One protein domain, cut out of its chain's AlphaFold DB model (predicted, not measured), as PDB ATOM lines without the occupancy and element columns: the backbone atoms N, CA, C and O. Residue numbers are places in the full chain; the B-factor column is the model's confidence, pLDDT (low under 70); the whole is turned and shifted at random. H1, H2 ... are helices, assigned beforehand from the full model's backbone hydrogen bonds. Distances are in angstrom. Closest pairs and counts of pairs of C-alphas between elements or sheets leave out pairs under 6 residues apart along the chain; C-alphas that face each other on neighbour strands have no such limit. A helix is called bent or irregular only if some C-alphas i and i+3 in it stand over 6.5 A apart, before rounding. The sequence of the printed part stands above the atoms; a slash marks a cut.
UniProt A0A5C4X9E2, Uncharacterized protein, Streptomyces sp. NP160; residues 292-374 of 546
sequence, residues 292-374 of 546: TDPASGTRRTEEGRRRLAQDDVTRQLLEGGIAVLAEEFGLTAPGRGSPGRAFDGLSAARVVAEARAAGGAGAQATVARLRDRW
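Overview. This is residues 292 to 374 of the 546 residues of an uncharacterized protein of Streptomyces sp. NP160 (UniProt A0A5C4X9E2). H1 and H2 follow each other along the longest axis, H3 crosses H2 near its middle, and short H4 packs on the first turns of H2 and H3. Residues 329 to 347 loop out beyond H2 and fold back. The printed part has 83 residues with four named helices, is all helix, spans 45 by 29 by 18 A and is only just compact, close to loose, with radius of gyration of the C-alphas 14.0 A.

Arrangement. Start at H1, residues 302 to 310, close but not clearly touching H2, residues 312 to 328; closest C-alphas Leu 308 and Thr 314, 7.0 A. H2 touches H3, residues 348 to 362, opposite ways at a steep tilt of 58 degrees; closest C-alphas Gly 320 and Ala 355, 3.9 A. H2 touches H4, residues 367 to 373, with residues 313 to 317 of H2 alone; closest C-alphas Leu 317 and Leu 370, 6.9 A. O i to N i+4 pairs are within hydrogen-bond range throughout H1, H2 and H4, and 8 of 11 in H3.

Along the chain. Find C-alpha 302 at (-13.018, -35.306, 31.193), where H1 begins. H2 runs 24.3 A and H3 19.0 A; H3 is irregular, C-alphas 358 and 361 being 9.5 A apart. H4 ends at C-alpha 373, (-11.137, -30.072, 43.965).

Size, cuts and confidence. The printed part has no cut; H2 to H3 is a long link. pLDDT is under 70 in residues 328 to 345 and 361 to 363.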
ATOM      1  N   THR A 292      -8.214 -30.130  35.821       82.81
ATOM      2  CA  THR A 292      -8.571 -30.780  34.549       82.81
ATOM      3  C   THR A 292      -7.638 -31.907  34.114       82.81
ATOM      4  O   THR A 292      -8.033 -32.724  33.274       82.81
ATOM      5  N   ASP A 293      -6.473 -32.037  34.739       79.31
ATOM      6  CA  ASP A 293      -5.528 -33.126  34.508       79.31
ATOM      7  C   ASP A 293      -6.043 -34.464  35.098       79.31
ATOM      8  O   ASP A 293      -6.423 -34.528  36.272       79.31
ATOM      9  N   PRO A 294      -6.076 -35.563  34.318       83.06
ATOM     10  CA  PRO A 294      -6.430 -36.893  34.817       83.06
ATOM     11  C   PRO A 294      -5.580 -37.394  35.994       83.06
ATOM     12  O   PRO A 294      -6.081 -38.196  36.782       83.06
ATOM     13  N   ALA A 295      -4.311 -36.979  36.094       82.19
ATOM     14  CA  ALA A 295      -3.394 -37.452  37.129       82.19
ATOM     15  C   ALA A 295      -3.576 -36.719  38.466       82.19
ATOM     16  O   ALA A 295      -3.357 -37.311  39.525       82.19
ATOM     17  N   SER A 296      -3.986 -35.448  38.431       81.12
ATOM     18  CA  SER A 296      -4.125 -34.604  39.624       81.12
ATOM     19  C   SER A 296      -5.573 -34.262  40.006       81.12
ATOM     20  O   SER A 296      -5.825 -33.923  41.168       81.12
ATOM     21  N   GLY A 297      -6.530 -34.405  39.085       76.56
ATOM     22  CA  GLY A 297      -7.950 -34.147  39.307       76.56
ATOM     23  C   GLY A 297      -8.693 -35.293  40.007       76.56
ATOM     24  O   GLY A 297      -8.377 -36.473  39.868       76.56
ATOM     25  N   THR A 298      -9.759 -34.968  40.740       84.31
ATOM     26  CA  THR A 298     -10.542 -35.958  41.513       84.31
ATOM     27  C   THR A 298     -11.651 -36.647  40.720       84.31
ATOM     28  O   THR A 298     -12.336 -37.534  41.239       84.31
ATOM     29  N   ARG A 299     -11.877 -36.244  39.464       90.00
ATOM     30  CA  ARG A 299     -12.921 -36.810  38.598       90.00
ATOM     31  C   ARG A 299     -12.303 -37.671  37.502       90.00
ATOM     32  O   ARG A 299     -11.369 -37.268  36.813       90.00
ATOM     33  N   ARG A 300     -12.888 -38.858  37.310       87.69
ATOM     34  CA  ARG A 300     -12.399 -39.870  36.358       87.69
ATOM     35  C   ARG A 300     -12.626 -39.475  34.896       87.69
ATOM     36  O   ARG A 300     -11.789 -39.773  34.053       87.69
ATOM     37  N   THR A 301     -13.729 -38.789  34.593       91.94
ATOM     38  CA  THR A 301     -14.088 -38.391  33.223       91.94
ATOM     39  C   THR A 301     -13.683 -36.948  32.925       91.94
ATOM     40  O   THR A 301     -13.717 -36.097  33.813       91.94
ATOM     41  N   GLU A 302     -13.339 -36.662  31.666       87.38
ATOM     42  CA  GLU A 302     -13.018 -35.306  31.193       87.38
ATOM     43  C   GLU A 302     -14.187 -34.338  31.403       87.38
ATOM     44  O   GLU A 302     -14.010 -33.276  31.992       87.38
ATOM     45  N   GLU A 303     -15.404 -34.743  31.035       89.88
ATOM     46  CA  GLU A 303     -16.623 -33.959  31.272       89.88
ATOM     47  C   GLU A 303     -16.834 -33.668  32.768       89.88
ATOM     48  O   GLU A 303     -17.223 -32.568  33.157       89.88
ATOM     49  N   GLY A 304     -16.545 -34.644  33.636       88.81
ATOM     50  CA  GLY A 304     -16.600 -34.466  35.084       88.81
ATOM     51  C   GLY A 304     -15.600 -33.423  35.583       88.81
ATOM     52  O   GLY A 304     -15.959 -32.606  36.429       88.81
ATOM     53  N   ARG A 305     -14.375 -33.422  35.043       88.69
ATOM     54  CA  ARG A 305     -13.346 -32.428  35.374       88.69
ATOM     55  C   ARG A 305     -13.686 -31.034  34.839       88.69
ATOM     56  O   ARG A 305     -13.588 -30.077  35.599       88.69
ATOM     57  N   ARG A 306     -14.178 -30.914  33.599       87.25
ATOM     58  CA  ARG A 306     -14.639 -29.630  33.029       87.25
ATOM     59  C   ARG A 306     -15.788 -29.025  33.831       87.25
ATOM     60  O   ARG A 306     -15.710 -27.864  34.221       87.25
ATOM     61  N   ARG A 307     -16.806 -29.827  34.168       87.88
ATOM     62  CA  ARG A 307     -17.902 -29.379  35.046       87.88
ATOM     63  C   ARG A 307     -17.388 -28.917  36.406       87.88
ATOM     64  O   ARG A 307     -17.862 -27.912  36.917       87.88
ATOM     65  N   LEU A 308     -16.414 -29.625  36.984       88.56
ATOM     66  CA  LEU A 308     -15.816 -29.230  38.257       88.56
ATOM     67  C   LEU A 308     -15.013 -27.923  38.142       88.56
ATOM     68  O   LEU A 308     -15.077 -27.109  39.056       88.56
ATOM     69  N   ALA A 309     -14.300 -27.688  37.038       86.88
ATOM     70  CA  ALA A 309     -13.579 -26.439  36.777       86.88
ATOM     71  C   ALA A 309     -14.522 -25.229  36.645       86.88
ATOM     72  O   ALA A 309     -14.217 -24.143  37.132       86.88
ATOM     73  N   GLN A 310     -15.679 -25.434  36.010       87.19
ATOM     74  CA  GLN A 310     -16.687 -24.400  35.755       87.19
ATOM     75  C   GLN A 310     -17.652 -24.167  36.931       87.19
ATOM     76  O   GLN A 310     -18.392 -23.184  36.926       87.19
ATOM     77  N   ASP A 311     -17.639 -25.050  37.932       90.62
ATOM     78  CA  ASP A 311     -18.495 -24.981  39.115       90.62
ATOM     79  C   ASP A 311     -18.289 -23.676  39.907       90.62
ATOM     80  O   ASP A 311     -17.161 -23.249  40.177       90.62
ATOM     81  N   ASP A 312     -19.389 -23.061  40.340       89.19
ATOM     82  CA  ASP A 312     -19.358 -21.770  41.034       89.19
ATOM     83  C   ASP A 312     -18.552 -21.806  42.335       89.19
ATOM     84  O   ASP A 312     -17.918 -20.815  42.696       89.19
ATOM     85  N   VAL A 313     -18.508 -22.945  43.035       91.31
ATOM     86  CA  VAL A 313     -17.699 -23.071  44.253       91.31
ATOM     87  C   VAL A 313     -16.213 -23.116  43.916       91.31
ATOM     88  O   VAL A 313     -15.408 -22.607  44.692       91.31
ATOM     89  N   THR A 314     -15.827 -23.684  42.770       91.19
ATOM     90  CA  THR A 314     -14.437 -23.629  42.292       91.19
ATOM     91  C   THR A 314     -14.018 -22.179  42.088       91.19
ATOM     92  O   THR A 314     -13.004 -21.761  42.647       91.19
ATOM     93  N   ARG A 315     -14.847 -21.389  41.394       90.19
ATOM     94  CA  ARG A 315     -14.618 -19.950  41.203       90.19
ATOM     95  C   ARG A 315     -14.533 -19.204  42.538       90.19
ATOM     96  O   ARG A 315     -13.544 -18.522  42.778       90.19
ATOM     97  N   GLN A 316     -15.487 -19.422  43.448       90.44
ATOM     98  CA  GLN A 316     -15.484 -18.806  44.785       90.44
ATOM     99  C   GLN A 316     -14.208 -19.122  45.580       90.44
ATOM    100  O   GLN A 316     -13.666 -18.255  46.261       90.44
ATOM    101  N   LEU A 317     -13.713 -20.363  45.522       91.81
ATOM    102  CA  LEU A 317     -12.490 -20.772  46.218       91.81
ATOM    103  C   LEU A 317     -11.232 -20.140  45.609       91.81
ATOM    104  O   LEU A 317     -10.300 -19.811  46.345       91.81
ATOM    105  N   LEU A 318     -11.192 -19.953  44.289       91.19
ATOM    106  CA  LEU A 318     -10.101 -19.248  43.616       91.19
ATOM    107  C   LEU A 318     -10.138 -17.747  43.939       91.19
ATOM    108  O   LEU A 318      -9.122 -17.182  44.333       91.19
ATOM    109  N   GLU A 319     -11.312 -17.115  43.892       89.06
ATOM    110  CA  GLU A 319     -11.507 -15.714  44.292       89.06
ATOM    111  C   GLU A 319     -11.133 -15.477  45.763       89.06
ATOM    112  O   GLU A 319     -10.445 -14.505  46.080       89.06
ATOM    113  N   GLY A 320     -11.501 -16.402  46.658       88.19
ATOM    114  CA  GLY A 320     -11.073 -16.385  48.057       88.19
ATOM    115  C   GLY A 320      -9.551 -16.477  48.207       88.19
ATOM    116  O   GLY A 320      -8.964 -15.764  49.016       88.19
ATOM    117  N   GLY A 321      -8.883 -17.294  47.388       88.31
ATOM    118  CA  GLY A 321      -7.420 -17.352  47.333       88.31
ATOM    119  C   GLY A 321      -6.786 -16.046  46.869       88.31
ATOM    120  O   GLY A 321      -5.841 -15.566  47.495       88.31
ATOM    121  N   ILE A 322      -7.333 -15.435  45.814       86.62
ATOM    122  CA  ILE A 322      -6.874 -14.136  45.305       86.62
ATOM    123  C   ILE A 322      -7.057 -13.066  46.380       86.62
ATOM    124  O   ILE A 322      -6.168 -12.239  46.559       86.62
ATOM    125  N   ALA A 323      -8.161 -13.090  47.130       83.94
ATOM    126  CA  ALA A 323      -8.400 -12.174  48.241       83.94
ATOM    127  C   ALA A 323      -7.381 -12.352  49.379       83.94
ATOM    128  O   ALA A 323      -6.843 -11.360  49.870       83.94
ATOM    129  N   VAL A 324      -7.047 -13.595  49.749       82.19
ATOM    130  CA  VAL A 324      -5.999 -13.873  50.747       82.19
ATOM    131  C   VAL A 324      -4.638 -13.366  50.279       82.19
ATOM    132  O   VAL A 324      -3.953 -12.683  51.041       82.19
ATOM    133  N   LEU A 325      -4.249 -13.660  49.034       78.19
ATOM    134  CA  LEU A 325      -3.003 -13.146  48.462       78.19
ATOM    135  C   LEU A 325      -3.017 -11.620  48.434       78.19
ATOM    136  O   LEU A 325      -2.053 -10.976  48.841       78.19
ATOM    137  N   ALA A 326      -4.139 -11.032  48.026       74.44
ATOM    138  CA  ALA A 326      -4.314  -9.596  48.024       74.44
ATOM    139  C   ALA A 326      -4.104  -9.000  49.418       74.44
ATOM    140  O   ALA A 326      -3.405  -8.006  49.557       74.44
ATOM    141  N   GLU A 327      -4.638  -9.604  50.471       73.06
ATOM    142  CA  GLU A 327      -4.418  -9.123  51.832       73.06
ATOM    143  C   GLU A 327      -2.958  -9.300  52.285       73.06
ATOM    144  O   GLU A 327      -2.361  -8.374  52.840       73.06
ATOM    145  N   GLU A 328      -2.354 -10.461  52.019       67.88
ATOM    146  CA  GLU A 328      -0.964 -10.768  52.388       67.88
ATOM    147  C   GLU A 328       0.049  -9.822  51.752       67.88
ATOM    148  O   GLU A 328       1.045  -9.462  52.385       67.88
ATOM    149  N   PHE A 329      -0.223  -9.392  50.523       64.25
ATOM    150  CA  PHE A 329       0.616  -8.454  49.789       64.25
ATOM    151  C   PHE A 329       0.199  -6.987  49.976       64.25
ATOM    152  O   PHE A 329       0.754  -6.103  49.320       64.25
ATOM    153  N   GLY A 330      -0.760  -6.695  50.863       61.25
ATOM    154  CA  GLY A 330      -1.222  -5.325  51.106       61.25
ATOM    155  C   GLY A 330      -1.904  -4.692  49.883       61.25
ATOM    156  O   GLY A 330      -1.751  -3.499  49.623       61.25
ATOM    157  N   LEU A 331      -2.613  -5.498  49.091       60.12
ATOM    158  CA  LEU A 331      -3.499  -5.084  47.998       60.12
ATOM    159  C   LEU A 331      -4.943  -4.795  48.467       60.12
ATOM    160  O   LEU A 331      -5.783  -4.391  47.661       60.12
ATOM    161  N   THR A 332      -5.258  -4.997  49.750       62.31
ATOM    162  CA  THR A 332      -6.538  -4.612  50.374       62.31
ATOM    163  C   THR A 332      -6.421  -3.285  51.127       62.31
ATOM    164  O   THR A 332      -5.321  -2.880  51.498       62.31
ATOM    165  N   ALA A 333      -7.556  -2.624  51.395       53.38
ATOM    166  CA  ALA A 333      -7.608  -1.352  52.118       53.38
ATOM    167  C   ALA A 333      -6.759  -1.368  53.416       53.38
ATOM    168  O   ALA A 333      -6.723  -2.391  54.115       53.38
ATOM    169  N   PRO A 334      -6.074  -0.256  53.748       40.84
ATOM    170  CA  PRO A 334      -5.174  -0.186  54.894       40.84
ATOM    171  C   PRO A 334      -5.930  -0.494  56.195       40.84
ATOM    172  O   PRO A 334      -6.861   0.219  56.557       40.84
ATOM    173  N   GLY A 335      -5.536  -1.565  56.899       47.62
ATOM    174  CA  GLY A 335      -6.060  -1.871  58.238       47.62
ATOM    175  C   GLY A 335      -6.242  -3.346  58.615       47.62
ATOM    176  O   GLY A 335      -6.461  -3.604  59.795       47.62
ATOM    177  N   ARG A 336      -6.148  -4.313  57.686       46.94
ATOM    178  CA  ARG A 336      -6.400  -5.741  58.008       46.94
ATOM    179  C   ARG A 336      -5.194  -6.693  57.969       46.94
ATOM    180  O   ARG A 336      -5.183  -7.655  58.727       46.94
ATOM    181  N   GLY A 337      -4.141  -6.406  57.207       46.22
ATOM    182  CA  GLY A 337      -3.034  -7.358  57.031       46.22
ATOM    183  C   GLY A 337      -1.935  -7.288  58.102       46.22
ATOM    184  O   GLY A 337      -1.389  -6.221  58.381       46.22
ATOM    185  N   SER A 338      -1.532  -8.444  58.643       44.28
ATOM    186  CA  SER A 338      -0.208  -8.614  59.263       44.28
ATOM    187  C   SER A 338       0.822  -8.970  58.180       44.28
ATOM    188  O   SER A 338       0.735 -10.060  57.612       44.28
ATOM    189  N   PRO A 339       1.821  -8.114  57.896       44.75
ATOM    190  CA  PRO A 339       2.865  -8.424  56.926       44.75
ATOM    191  C   PRO A 339       3.777  -9.500  57.518       44.75
ATOM    192  O   PRO A 339       4.500  -9.241  58.486       44.75
ATOM    193  N   GLY A 340       3.734 -10.728  56.996       45.91
ATOM    194  CA  GLY A 340       4.503 -11.796  57.634       45.91
ATOM    195  C   GLY A 340       4.838 -13.036  56.827       45.91
ATOM    196  O   GLY A 340       5.947 -13.533  57.011       45.91
ATOM    197  N   ARG A 341       3.947 -13.571  55.985       50.94
ATOM    198  CA  ARG A 341       4.203 -14.848  55.301       50.94
ATOM    199  C   ARG A 341       3.395 -14.958  54.009       50.94
ATOM    200  O   ARG A 341       2.229 -15.323  54.064       50.94
ATOM    201  N   ALA A 342       4.008 -14.628  52.875       48.91
ATOM    202  CA  ALA A 342       3.390 -14.868  51.574       48.91
ATOM    203  C   ALA A 342       3.197 -16.383  51.376       48.91
ATOM    204  O   ALA A 342       4.138 -17.148  51.590       48.91
ATOM    205  N   PHE A 343       1.988 -16.807  51.009       51.34
ATOM    206  CA  PHE A 343       1.549 -18.193  50.781       51.34
ATOM    207  C   PHE A 343       1.437 -19.111  52.016       51.34
ATOM    208  O   PHE A 343       0.595 -20.005  51.986       51.34
ATOM    209  N   ASP A 344       2.166 -18.909  53.127       51.03
ATOM    210  CA  ASP A 344       1.892 -19.700  54.354       51.03
ATOM    211  C   ASP A 344       0.528 -19.331  54.978       51.03
ATOM    212  O   ASP A 344      -0.032 -20.106  55.756       51.03
ATOM    213  N   GLY A 345      -0.001 -18.139  54.686       62.03
ATOM    214  CA  GLY A 345      -1.333 -17.741  55.131       62.03
ATOM    215  C   GLY A 345      -2.459 -18.125  54.160       62.03
ATOM    216  O   GLY A 345      -3.621 -18.013  54.564       62.03
ATOM    217  N   LEU A 346      -2.164 -18.707  52.983       71.88
ATOM    218  CA  LEU A 346      -3.125 -19.444  52.135       71.88
ATOM    219  C   LEU A 346      -3.511 -20.794  52.759       71.88
ATOM    220  O   LEU A 346      -3.486 -21.850  52.128       71.88
ATOM    221  N   SER A 347      -3.880 -20.783  54.036       84.06
ATOM    222  CA  SER A 347      -4.476 -21.955  54.660       84.06
ATOM    223  C   SER A 347      -5.860 -22.204  54.063       84.06
ATOM    224  O   SER A 347      -6.617 -21.263  53.806       84.06
ATOM    225  N   ALA A 348      -6.236 -23.477  53.919       86.00
ATOM    226  CA  ALA A 348      -7.571 -23.860  53.459       86.00
ATOM    227  C   ALA A 348      -8.687 -23.171  54.267       86.00
ATOM    228  O   ALA A 348      -9.712 -22.789  53.712       86.00
ATOM    229  N   ALA A 349      -8.479 -22.981  55.575       88.12
ATOM    230  CA  ALA A 349      -9.430 -22.305  56.449       88.12
ATOM    231  C   ALA A 349      -9.620 -20.827  56.073       88.12
ATOM    232  O   ALA A 349     -10.754 -20.359  56.004       88.12
ATOM    233  N   ARG A 350      -8.526 -20.108  55.794       87.62
ATOM    234  CA  ARG A 350      -8.572 -18.689  55.428       87.62
ATOM    235  C   ARG A 350      -9.142 -18.478  54.028       87.62
ATOM    236  O   ARG A 350     -10.023 -17.647  53.872       87.62
ATOM    237  N   VAL A 351      -8.716 -19.283  53.049       89.25
ATOM    238  CA  VAL A 351      -9.278 -19.266  51.685       89.25
ATOM    239  C   VAL A 351     -10.792 -19.445  51.725       89.25
ATOM    240  O   VAL A 351     -11.529 -18.686  51.107       89.25
ATOM    241  N   VAL A 352     -11.269 -20.429  52.489       91.00
ATOM    242  CA  VAL A 352     -12.704 -20.694  52.643       91.00
ATOM    243  C   VAL A 352     -13.416 -19.550  53.363       91.00
ATOM    244  O   VAL A 352     -14.552 -19.241  53.010       91.00
ATOM    245  N   ALA A 353     -12.785 -18.924  54.360       89.56
ATOM    246  CA  ALA A 353     -13.353 -17.769  55.048       89.56
ATOM    247  C   ALA A 353     -13.542 -16.581  54.090       89.56
ATOM    248  O   ALA A 353     -14.641 -16.032  54.031       89.56
ATOM    249  N   GLU A 354     -12.526 -16.252  53.290       89.88
ATOM    250  CA  GLU A 354     -12.609 -15.188  52.281       89.88
ATOM    251  C   GLU A 354     -13.602 -15.531  51.161       89.88
ATOM    252  O   GLU A 354     -14.439 -14.705  50.802       89.88
ATOM    253  N   ALA A 355     -13.600 -16.775  50.671       90.12
ATOM    254  CA  ALA A 355     -14.561 -17.244  49.670       90.12
ATOM    255  C   ALA A 355     -16.015 -17.099  50.155       90.12
ATOM    256  O   ALA A 355     -16.898 -16.698  49.399       90.12
ATOM    257  N   ARG A 356     -16.276 -17.390  51.438       90.50
ATOM    258  CA  ARG A 356     -17.600 -17.191  52.050       90.50
ATOM    259  C   ARG A 356     -17.957 -15.725  52.213       90.50
ATOM    260  O   ARG A 356     -19.105 -15.363  51.980       90.50
ATOM    261  N   ALA A 357     -16.995 -14.899  52.620       87.44
ATOM    262  CA  ALA A 357     -17.206 -13.467  52.766       87.44
ATOM    263  C   ALA A 357     -17.569 -12.811  51.421       87.44
ATOM    264  O   ALA A 357     -18.432 -11.936  51.390       87.44
ATOM    265  N   ALA A 358     -16.967 -13.272  50.319       83.94
ATOM    266  CA  ALA A 358     -17.258 -12.793  48.970       83.94
ATOM    267  C   ALA A 358     -18.575 -13.347  48.386       83.94
ATOM    268  O   ALA A 358     -19.299 -12.616  47.716       83.94
ATOM    269  N   GLY A 359     -18.910 -14.618  48.647       78.31
ATOM    270  CA  GLY A 359     -20.048 -15.312  48.020       78.31
ATOM    271  C   GLY A 359     -21.441 -15.049  48.622       78.31
ATOM    272  O   GLY A 359     -22.430 -15.590  48.124       78.31
ATOM    273  N   GLY A 360     -21.554 -14.255  49.693       75.19
ATOM    274  CA  GLY A 360     -22.835 -13.924  50.335       75.19
ATOM    275  C   GLY A 360     -23.546 -15.112  51.012       75.19
ATOM    276  O   GLY A 360     -22.958 -16.164  51.263       75.19
ATOM    277  N   ALA A 361     -24.841 -14.955  51.325       58.88
ATOM    278  CA  ALA A 361     -25.632 -15.914  52.119       58.88
ATOM    279  C   ALA A 361     -25.809 -17.313  51.476       58.88
ATOM    280  O   ALA A 361     -26.270 -18.236  52.145       58.88
ATOM    281  N   GLY A 362     -25.426 -17.485  50.206       66.06
ATOM    282  CA  GLY A 362     -25.443 -18.762  49.482       66.06
ATOM    283  C   GLY A 362     -24.082 -19.462  49.365       66.06
ATOM    284  O   GLY A 362     -23.998 -20.496  48.702       66.06
ATOM    285  N   ALA A 363     -23.010 -18.927  49.962       67.31
ATOM    286  CA  ALA A 363     -21.655 -19.438  49.764       67.31
ATOM    287  C   ALA A 363     -21.452 -20.850  50.351       67.31
ATOM    288  O   ALA A 363     -21.420 -21.050  51.567       67.31
ATOM    289  N   GLN A 364     -21.245 -21.843  49.480       82.81
ATOM    290  CA  GLN A 364     -21.053 -23.247  49.870       82.81
ATOM    291  C   GLN A 364     -19.573 -23.651  50.005       82.81
ATOM    292  O   GLN A 364     -19.261 -24.837  50.152       82.81
ATOM    293  N   ALA A 365     -18.640 -22.694  49.960       90.06
ATOM    294  CA  ALA A 365     -17.218 -22.966  50.139       90.06
ATOM    295  C   ALA A 365     -16.964 -23.655  51.494       90.06
ATOM    296  O   ALA A 365     -17.395 -23.198  52.555       90.06
ATOM    297  N   THR A 366     -16.269 -24.790  51.481       94.25
ATOM    298  CA  THR A 366     -15.836 -25.516  52.685       94.25
ATOM    299  C   THR A 366     -14.440 -26.075  52.451       94.25
ATOM    300  O   THR A 366     -14.041 -26.291  51.308       94.25
ATOM    301  N   VAL A 367     -13.707 -26.371  53.528       92.75
ATOM    302  CA  VAL A 367     -12.392 -27.030  53.420       92.75
ATOM    303  C   VAL A 367     -12.520 -28.389  52.726       92.75
ATOM    304  O   VAL A 367     -11.657 -28.753  51.935       92.75
ATOM    305  N   ALA A 368     -13.618 -29.112  52.966       93.56
ATOM    306  CA  ALA A 368     -13.902 -30.368  52.281       93.56
ATOM    307  C   ALA A 368     -14.066 -30.169  50.766       93.56
ATOM    308  O   ALA A 368     -13.485 -30.921  49.996       93.56
ATOM    309  N   ARG A 369     -14.783 -29.124  50.328       93.25
ATOM    310  CA  ARG A 369     -14.950 -28.809  48.897       93.25
ATOM    311  C   ARG A 369     -13.681 -28.305  48.222       93.25
ATOM    312  O   ARG A 369     -13.492 -28.593  47.044       93.25
ATOM    313  N   LEU A 370     -12.827 -27.588  48.954       92.88
ATOM    314  CA  LEU A 370     -11.486 -27.241  48.487       92.88
ATOM    315  C   LEU A 370     -10.664 -28.514  48.254       92.88
ATOM    316  O   LEU A 370     -10.152 -28.704  47.160       92.88
ATOM    317  N   ARG A 371     -10.610 -29.421  49.237       91.75
ATOM    318  CA  ARG A 371      -9.865 -30.689  49.128       91.75
ATOM    319  C   ARG A 371     -10.437 -31.651  48.084       91.75
ATOM    320  O   ARG A 371      -9.684 -32.394  47.472       91.75
ATOM    321  N   ASP A 372     -11.751 -31.626  47.863       92.44
ATOM    322  CA  ASP A 372     -12.417 -32.381  46.790       92.44
ATOM    323  C   ASP A 372     -12.008 -31.896  45.393       92.44
ATOM    324  O   ASP A 372     -12.047 -32.670  44.445       92.44
ATOM    325  N   ARG A 373     -11.616 -30.629  45.241       92.69
ATOM    326  CA  ARG A 373     -11.137 -30.072  43.965       92.69
ATOM    327  C   ARG A 373      -9.630 -30.224  43.826       92.69
ATOM    328  O   ARG A 373      -9.150 -30.653  42.785       92.69
ATOM    329  N   TRP A 374      -8.916 -29.942  44.911       93.31
ATOM    330  CA  TRP A 374      -7.465 -29.991  44.998       93.31
ATOM    331  C   TRP A 374      -7.050 -30.806  46.226       93.31
ATOM    332  O   TRP A 374      -6.960 -30.262  47.332       93.31
TER     333      TRP A 374